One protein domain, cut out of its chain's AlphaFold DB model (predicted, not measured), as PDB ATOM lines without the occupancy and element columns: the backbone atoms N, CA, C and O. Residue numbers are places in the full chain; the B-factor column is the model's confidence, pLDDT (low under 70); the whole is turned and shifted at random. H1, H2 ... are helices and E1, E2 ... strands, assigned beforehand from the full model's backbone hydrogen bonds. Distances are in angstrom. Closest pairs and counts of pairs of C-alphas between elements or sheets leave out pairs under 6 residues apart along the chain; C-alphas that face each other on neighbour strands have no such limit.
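What this domain is: This is residues 168 to 220 of the 244 residues of an uncharacterized protein of Acidovorax cattleyae (UniProt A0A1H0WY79). Look first for a small ribbon of two antiparallel strands, E1 and E2, with a helix at each end of E2: short H1 just before it and the longer H2 just after it. A long loop, residues 173 to 196, comes from the end of E1, runs beside E2 with residues 182 and 183, and then arches away to H1, where residues 190 to 199 stick out. The printed part has 53 residues with two named helices and two named strands, in the order E1, H1, E2, H2; the class is mixed, with 26 residues, under half, in named elements. It is only just compact, close to loose, with a radius of gyration of the C-alphas of 11.7 A, and it spans 32 by 23 by 16 A.

Where its parts are: Find C-alpha 168 at (164.697, 133.326, 125.018); from there E1, residues 168 to 172, runs 12.7 A to C-alpha 172. Its partner E2, residues 204 to 208, runs 13.0 A from C-alpha 204 at (168.447, 135.929, 137.099). Before E2 you meet H1, residues 197 to 201, 6.2 A long. After E2 comes H2, residues 209 to 219, 15.3 A long, ending at C-alpha 219 at (175.681, 148.251, 120.300).

How they stand to each other: Begin at the sheet, where E1 and E2 are antiparallel neighbours with 159 degrees between their directions. The C-alphas of Cys 170 and Val 206 face each other at 4.4 A. Look for N 171 and O 205, 2.8 A apart, and N 207 and O 169, 3.0 A apart, both within hydrogen-bond range. Residues 182 to 183 pair with residues 204 to 205 of E2, parallel, and residues 175 to 176 pair with residues 171 to 172 of E1, antiparallel. The closest C-alphas of E1 and H1, those of Gly 172 and Gln 201, are 7.5 A apart. The closest C-alphas of E1 and H2, those of Leu 168 and Asn 209, are 6.8 A apart. H1 and H2 are apart. In H1 and H2 every O i to N i+4 pair is within hydrogen-bond range.

The domain as a whole: The two C-alphas farthest apart are those of Ile 180 and Gln 220, at 33.1 A. Without residues 190 to 199, which stand free, the body has 43 residues and spans 31 by 18 by 16 A. The link from E1 to H1 is long, with 24 residues, while those from H1 to E2 and from E2 to H2 are tight. The printed part has no cut, its mean pLDDT is 88.4, and no printed residue is under 70.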
ATOM      1  N   LEU A 168     163.444 133.962 125.436       84.19
ATOM      2  CA  LEU A 168     164.697 133.326 125.018       84.19
ATOM      3  C   LEU A 168     165.329 132.485 126.138       84.19
ATOM      4  O   LEU A 168     166.436 131.970 125.996       84.19
ATOM      5  N   GLY A 169     164.633 132.367 127.268       83.88
ATOM      6  CA  GLY A 169     165.053 131.608 128.441       83.88
ATOM      7  C   GLY A 169     165.363 132.485 129.652       83.88
ATOM      8  O   GLY A 169     165.363 133.715 129.577       83.88
ATOM      9  N   CYS A 170     165.611 131.822 130.782       88.31
ATOM     10  CA  CYS A 170     166.110 132.479 131.983       88.31
ATOM     11  C   CYS A 170     167.627 132.328 132.062       88.31
ATOM     12  O   CYS A 170     168.144 131.212 131.965       88.31
ATOM     13  N   TRP A 171     168.323 133.426 132.307       90.06
ATOM     14  CA  TRP A 171     169.776 133.487 132.318       90.06
ATOM     15  C   TRP A 171     170.266 134.122 133.618       90.06
ATOM     16  O   TRP A 171     169.752 135.158 134.040       90.06
ATOM     17  N   GLY A 172     171.241 133.484 134.256       90.44
ATOM     18  CA  GLY A 172     172.039 134.031 135.351       90.44
ATOM     19  C   GLY A 172     173.519 134.063 134.968       90.44
ATOM     20  O   GLY A 172     173.887 133.700 133.847       90.44
ATOM     21  N   PHE A 173     174.380 134.469 135.899       88.38
ATOM     22  CA  PHE A 173     175.814 134.609 135.628       88.38
ATOM     23  C   PHE A 173     176.523 133.278 135.318       88.38
ATOM     24  O   PHE A 173     177.465 133.282 134.527       88.38
ATOM     25  N   ASP A 174     176.021 132.135 135.811       87.44
ATOM     26  CA  ASP A 174     176.551 130.805 135.450       87.44
ATOM     27  C   ASP A 174     175.791 130.122 134.293       87.44
ATOM     28  O   ASP A 174     175.846 128.902 134.134       87.44
ATOM     29  N   GLY A 175     175.040 130.881 133.486       86.69
ATOM     30  CA  GLY A 175     174.323 130.371 132.314       86.69
ATOM     31  C   GLY A 175     172.815 130.216 132.525       86.69
ATOM     32  O   GLY A 175     172.180 131.035 133.186       86.69
ATOM     33  N   MET A 176     172.203 129.196 131.912       84.31
ATOM     34  CA  MET A 176     170.743 129.042 131.919       84.31
ATOM     35  C   MET A 176     170.229 128.658 133.314       84.31
ATOM     36  O   MET A 176     170.441 127.542 133.787       84.31
ATOM     37  N   GLN A 177     169.535 129.587 133.975       85.06
ATOM     38  CA  GLN A 177     169.036 129.429 135.340       85.06
ATOM     39  C   GLN A 177     167.692 130.141 135.527       85.06
ATOM     40  O   GLN A 177     167.617 131.368 135.506       85.06
ATOM     41  N   CYS A 178     166.632 129.378 135.798       81.25
ATOM     42  CA  CYS A 178     165.337 129.923 136.219       81.25
ATOM     43  C   CYS A 178     165.180 129.857 137.750       81.25
ATOM     44  O   CYS A 178     165.835 129.069 138.439       81.25
ATOM     45  N   GLY A 179     164.301 130.686 138.315       80.81
ATOM     46  CA  GLY A 179     163.963 130.628 139.738       80.81
ATOM     47  C   GLY A 179     162.918 131.652 140.179       80.81
ATOM     48  O   GLY A 179     162.454 132.473 139.396       80.81
ATOM     49  N   ILE A 180     162.577 131.622 141.469       70.00
ATOM     50  CA  ILE A 180     161.518 132.454 142.076       70.00
ATOM     51  C   ILE A 180     161.843 133.962 142.009       70.00
ATOM     52  O   ILE A 180     160.938 134.787 142.012       70.00
ATOM     53  N   ARG A 181     163.126 134.332 141.908       72.56
ATOM     54  CA  ARG A 181     163.607 135.723 141.820       72.56
ATOM     55  C   ARG A 181     164.178 136.059 140.438       72.56
ATOM     56  O   ARG A 181     165.269 136.604 140.338       72.56
ATOM     57  N   THR A 182     163.476 135.670 139.375       84.94
ATOM     58  CA  THR A 182     163.893 136.012 138.007       84.94
ATOM     59  C   THR A 182     163.254 137.341 137.605       84.94
ATOM     60  O   THR A 182     162.030 137.446 137.577       84.94
ATOM     61  N   SER A 183     164.074 138.356 137.330       87.44
ATOM     62  CA  SER A 183     163.626 139.663 136.842       87.44
ATOM     63  C   SER A 183     163.242 139.588 135.364       87.44
ATOM     64  O   SER A 183     163.860 138.852 134.600       87.44
ATOM     65  N   MET A 184     162.244 140.370 134.951       85.19
ATOM     66  CA  MET A 184     161.943 140.623 133.532       85.19
ATOM     67  C   MET A 184     162.546 141.945 133.037       85.19
ATOM     68  O   MET A 184     162.526 142.213 131.844       85.19
ATOM     69  N   ASP A 185     163.074 142.777 133.939       87.00
ATOM     70  CA  ASP A 185     163.776 144.003 133.565       87.00
ATOM     71  C   ASP A 185     165.262 143.688 133.379       87.00
ATOM     72  O   ASP A 185     166.001 143.509 134.355       87.00
ATOM     73  N   VAL A 186     165.667 143.526 132.117       90.44
ATOM     74  CA  VAL A 186     167.035 143.172 131.735       90.44
ATOM     75  C   VAL A 186     167.846 144.449 131.477       90.44
ATOM     76  O   VAL A 186     167.548 145.194 130.536       90.44
ATOM     77  N   PRO A 187     168.903 144.726 132.264       89.69
ATOM     78  CA  PRO A 187     169.748 145.886 132.023       89.69
ATOM     79  C   PRO A 187     170.568 145.705 130.735       89.69
ATOM     80  O   PRO A 187     171.364 144.783 130.597       89.69
ATOM     81  N   ILE A 188     170.409 146.636 129.788       89.00
ATOM     82  CA  ILE A 188     171.132 146.660 128.494       89.00
ATOM     83  C   ILE A 188     172.472 147.436 128.591       89.00
ATOM     84  O   ILE A 188     173.205 147.645 127.618       89.00
ATOM     85  N   SER A 189     172.796 147.926 129.785       85.81
ATOM     86  CA  SER A 189     174.000 148.697 130.096       85.81
ATOM     87  C   SER A 189     174.604 148.187 131.388       85.81
ATOM     88  O   SER A 189     173.900 147.577 132.187       85.81
ATOM     89  N   GLU A 190     175.878 148.495 131.615       85.44
ATOM     90  CA  GLU A 190     176.460 148.352 132.945       85.44
ATOM     91  C   GLU A 190     175.648 149.181 133.948       85.44
ATOM     92  O   GLU A 190     175.341 150.352 133.707       85.44
ATOM     93  N   VAL A 191     175.272 148.539 135.051       86.69
ATOM     94  CA  VAL A 191     174.561 149.152 136.171       86.69
ATOM     95  C   VAL A 191     175.403 148.919 137.414       86.69
ATOM     96  O   VAL A 191     175.852 147.802 137.665       86.69
ATOM     97  N   VAL A 192     175.619 149.981 138.186       88.06
ATOM     98  CA  VAL A 192     176.225 149.884 139.514       88.06
ATOM     99  C   VAL A 192     175.097 149.716 140.520       88.06
ATOM    100  O   VAL A 192     174.165 150.520 140.540       88.06
ATOM    101  N   VAL A 193     175.182 148.670 141.337       88.31
ATOM    102  CA  VAL A 193     174.232 148.380 142.415       88.31
ATOM    103  C   VAL A 193     174.968 148.372 143.751       88.31
ATOM    104  O   VAL A 193     176.124 147.956 143.819       88.31
ATOM    105  N   ASP A 194     174.305 148.847 144.800       93.81
ATOM    106  CA  ASP A 194     174.826 148.841 146.172       93.81
ATOM    107  C   ASP A 194     174.379 147.557 146.890       93.81
ATOM    108  O   ASP A 194     173.549 147.573 147.798       93.81
ATOM    109  N   GLU A 195     174.855 146.413 146.393       92.31
ATOM    110  CA  GLU A 195     174.538 145.080 146.916       92.31
ATOM    111  C   GLU A 195     175.803 144.221 147.029       92.31
ATOM    112  O   GLU A 195     176.766 144.397 146.282       92.31
ATOM    113  N   ASP A 196     175.801 143.267 147.969       94.12
ATOM    114  CA  ASP A 196     176.922 142.339 148.136       94.12
ATOM    115  C   ASP A 196     177.151 141.522 146.843       94.12
ATOM    116  O   ASP A 196     176.180 141.029 146.256       94.12
ATOM    117  N   PRO A 197     178.408 141.312 146.399       90.56
ATOM    118  CA  PRO A 197     178.696 140.574 145.171       90.56
ATOM    119  C   PRO A 197     178.048 139.187 145.099       90.56
ATOM    120  O   PRO A 197     177.643 138.762 144.018       90.56
ATOM    121  N   SER A 198     177.910 138.480 146.227       90.00
ATOM    122  CA  SER A 198     177.258 137.163 146.263       90.00
ATOM    123  C   SER A 198     175.763 137.228 145.935       90.00
ATOM    124  O   SER A 198     175.216 136.283 145.367       90.00
ATOM    125  N   VAL A 199     175.108 138.352 146.237       89.25
ATOM    126  CA  VAL A 199     173.702 138.597 145.891       89.25
ATOM    127  C   VAL A 199     173.576 138.890 144.399       89.25
ATOM    128  O   VAL A 199     172.725 138.292 143.738       89.25
ATOM    129  N   VAL A 200     174.470 139.723 143.856       88.50
ATOM    130  CA  VAL A 200     174.497 140.072 142.425       88.50
ATOM    131  C   VAL A 200     174.743 138.839 141.555       88.50
ATOM    132  O   VAL A 200     174.050 138.646 140.561       88.50
ATOM    133  N   GLN A 201     175.660 137.949 141.950       88.00
ATOM    134  CA  GLN A 201     175.887 136.678 141.244       88.00
ATOM    135  C   GLN A 201     174.630 135.790 141.202       88.00
ATOM    136  O   GLN A 201     174.455 134.997 140.281       88.00
ATOM    137  N   GLY A 202     173.723 135.949 142.170       88.44
ATOM    138  CA  GLY A 202     172.442 135.248 142.219       88.44
ATOM    139  C   GLY A 202     171.342 135.845 141.336       88.44
ATOM    140  O   GLY A 202     170.243 135.280 141.302       88.44
ATOM    141  N   TYR A 203     171.587 136.971 140.653       90.19
ATOM    142  CA  TYR A 203     170.605 137.594 139.768       90.19
ATOM    143  C   TYR A 203     170.280 136.707 138.570       90.19
ATOM    144  O   TYR A 203     171.134 136.029 137.996       90.19
ATOM    145  N   LYS A 204     169.001 136.725 138.192       92.50
ATOM    146  CA  LYS A 204     168.447 135.929 137.099       92.50
ATOM    147  C   LYS A 204     167.508 136.798 136.284       92.50
ATOM    148  O   LYS A 204     166.730 137.562 136.855       92.50
ATOM    149  N   TYR A 205     167.539 136.626 134.973       92.56
ATOM    150  CA  TYR A 205     166.798 137.440 134.023       92.56
ATOM    151  C   TYR A 205     166.028 136.565 133.046       92.56
ATOM    152  O   TYR A 205     166.596 135.638 132.475       92.56
ATOM    153  N   VAL A 206     164.749 136.861 132.827       91.50
ATOM    154  CA  VAL A 206     164.011 136.349 131.673       91.50
ATOM    155  C   VAL A 206     164.373 137.247 130.506       91.50
ATOM    156  O   VAL A 206     163.978 138.405 130.482       91.50
ATOM    157  N   VAL A 207     165.141 136.718 129.560       90.69
ATOM    158  CA  VAL A 207     165.542 137.470 128.369       90.69
ATOM    159  C   VAL A 207     164.510 137.232 127.278       90.69
ATOM    160  O   VAL A 207     164.084 136.095 127.066       90.69
ATOM    161  N   GLN A 208     164.105 138.287 126.579       90.75
ATOM    162  CA  GLN A 208     163.150 138.233 125.474       90.75
ATOM    163  C   GLN A 208     163.753 138.814 124.187       90.75
ATOM    164  O   GLN A 208     164.799 139.470 124.202       90.75
ATOM    165  N   ASN A 209     163.078 138.605 123.054       90.50
ATOM    166  CA  ASN A 209     163.478 139.200 121.773       90.50
ATOM    167  C   ASN A 209     163.681 140.718 121.873       90.50
ATOM    168  O   ASN A 209     164.656 141.246 121.341       90.50
ATOM    169  N   PHE A 210     162.788 141.427 122.567       89.56
ATOM    170  CA  PHE A 210     162.877 142.878 122.720       89.56
ATOM    171  C   PHE A 210     164.142 143.327 123.468       89.56
ATOM    172  O   PHE A 210     164.753 144.321 123.070       89.56
ATOM    173  N   ASP A 211     164.589 142.586 124.487       91.75
ATOM    174  CA  ASP A 211     165.844 142.887 125.190       91.75
ATOM    175  C   ASP A 211     167.032 142.780 124.239       91.75
ATOM    176  O   ASP A 211     167.877 143.678 124.175       91.75
ATOM    177  N   PHE A 212     167.051 141.727 123.417       90.25
ATOM    178  CA  PHE A 212     168.059 141.597 122.375       90.25
ATOM    179  C   PHE A 212     167.991 142.746 121.360       90.25
ATOM    180  O   PHE A 212     169.030 143.276 120.968       90.25
ATOM    181  N   ARG A 213     166.795 143.184 120.951       90.62
ATOM    182  CA  ARG A 213     166.650 144.317 120.020       90.62
ATOM    183  C   ARG A 213     167.195 145.614 120.604       90.62
ATOM    184  O   ARG A 213     167.981 146.278 119.933       90.62
ATOM    185  N   ARG A 214     166.892 145.919 121.867       92.12
ATOM    186  CA  ARG A 214     167.486 147.069 122.568       92.12
ATOM    187  C   ARG A 214     169.006 146.967 122.630       92.12
ATOM    188  O   ARG A 214     169.701 147.959 122.409       92.12
ATOM    189  N   TRP A 215     169.534 145.777 122.927       92.94
ATOM    190  CA  TRP A 215     170.977 145.535 122.929       92.94
ATOM    191  C   TRP A 215     171.587 145.765 121.543       92.94
ATOM    192  O   TRP A 215     172.604 146.450 121.431       92.94
ATOM    193  N   SER A 216     170.948 145.257 120.492       92.19
ATOM    194  CA  SER A 216     171.402 145.378 119.108       92.19
ATOM    195  C   SER A 216     171.442 146.833 118.642       92.19
ATOM    196  O   SER A 216     172.464 147.291 118.125       92.19
ATOM    197  N   GLU A 217     170.374 147.590 118.906       92.19
ATOM    198  CA  GLU A 217     170.266 149.019 118.595       92.19
ATOM    199  C   GLU A 217     171.331 149.841 119.321       92.19
ATOM    200  O   GLU A 217     171.967 150.711 118.727       92.19
ATOM    201  N   LYS A 218     171.585 149.547 120.599       92.69
ATOM    202  CA  LYS A 218     172.603 150.262 121.369       92.69
ATOM    203  C   LYS A 218     174.020 149.963 120.877       92.69
ATOM    204  O   LYS A 218     174.840 150.871 120.771       92.69
ATOM    205  N   ASN A 219     174.323 148.694 120.618       91.88
ATOM    206  CA  ASN A 219     175.681 148.251 120.300       91.88
ATOM    207  C   ASN A 219     175.993 148.293 118.800       91.88
ATOM    208  O   ASN A 219     177.140 148.054 118.425       91.88
ATOM    209  N   GLN A 220     174.995 148.588 117.956       93.75
ATOM    210  CA  GLN A 220     175.093 148.560 116.494       93.75
ATOM    211  C   GLN A 220     175.657 147.220 115.997       93.75
ATOM    212  O   GLN A 220     176.573 147.169 115.177       93.75
TER     213      GLN A 220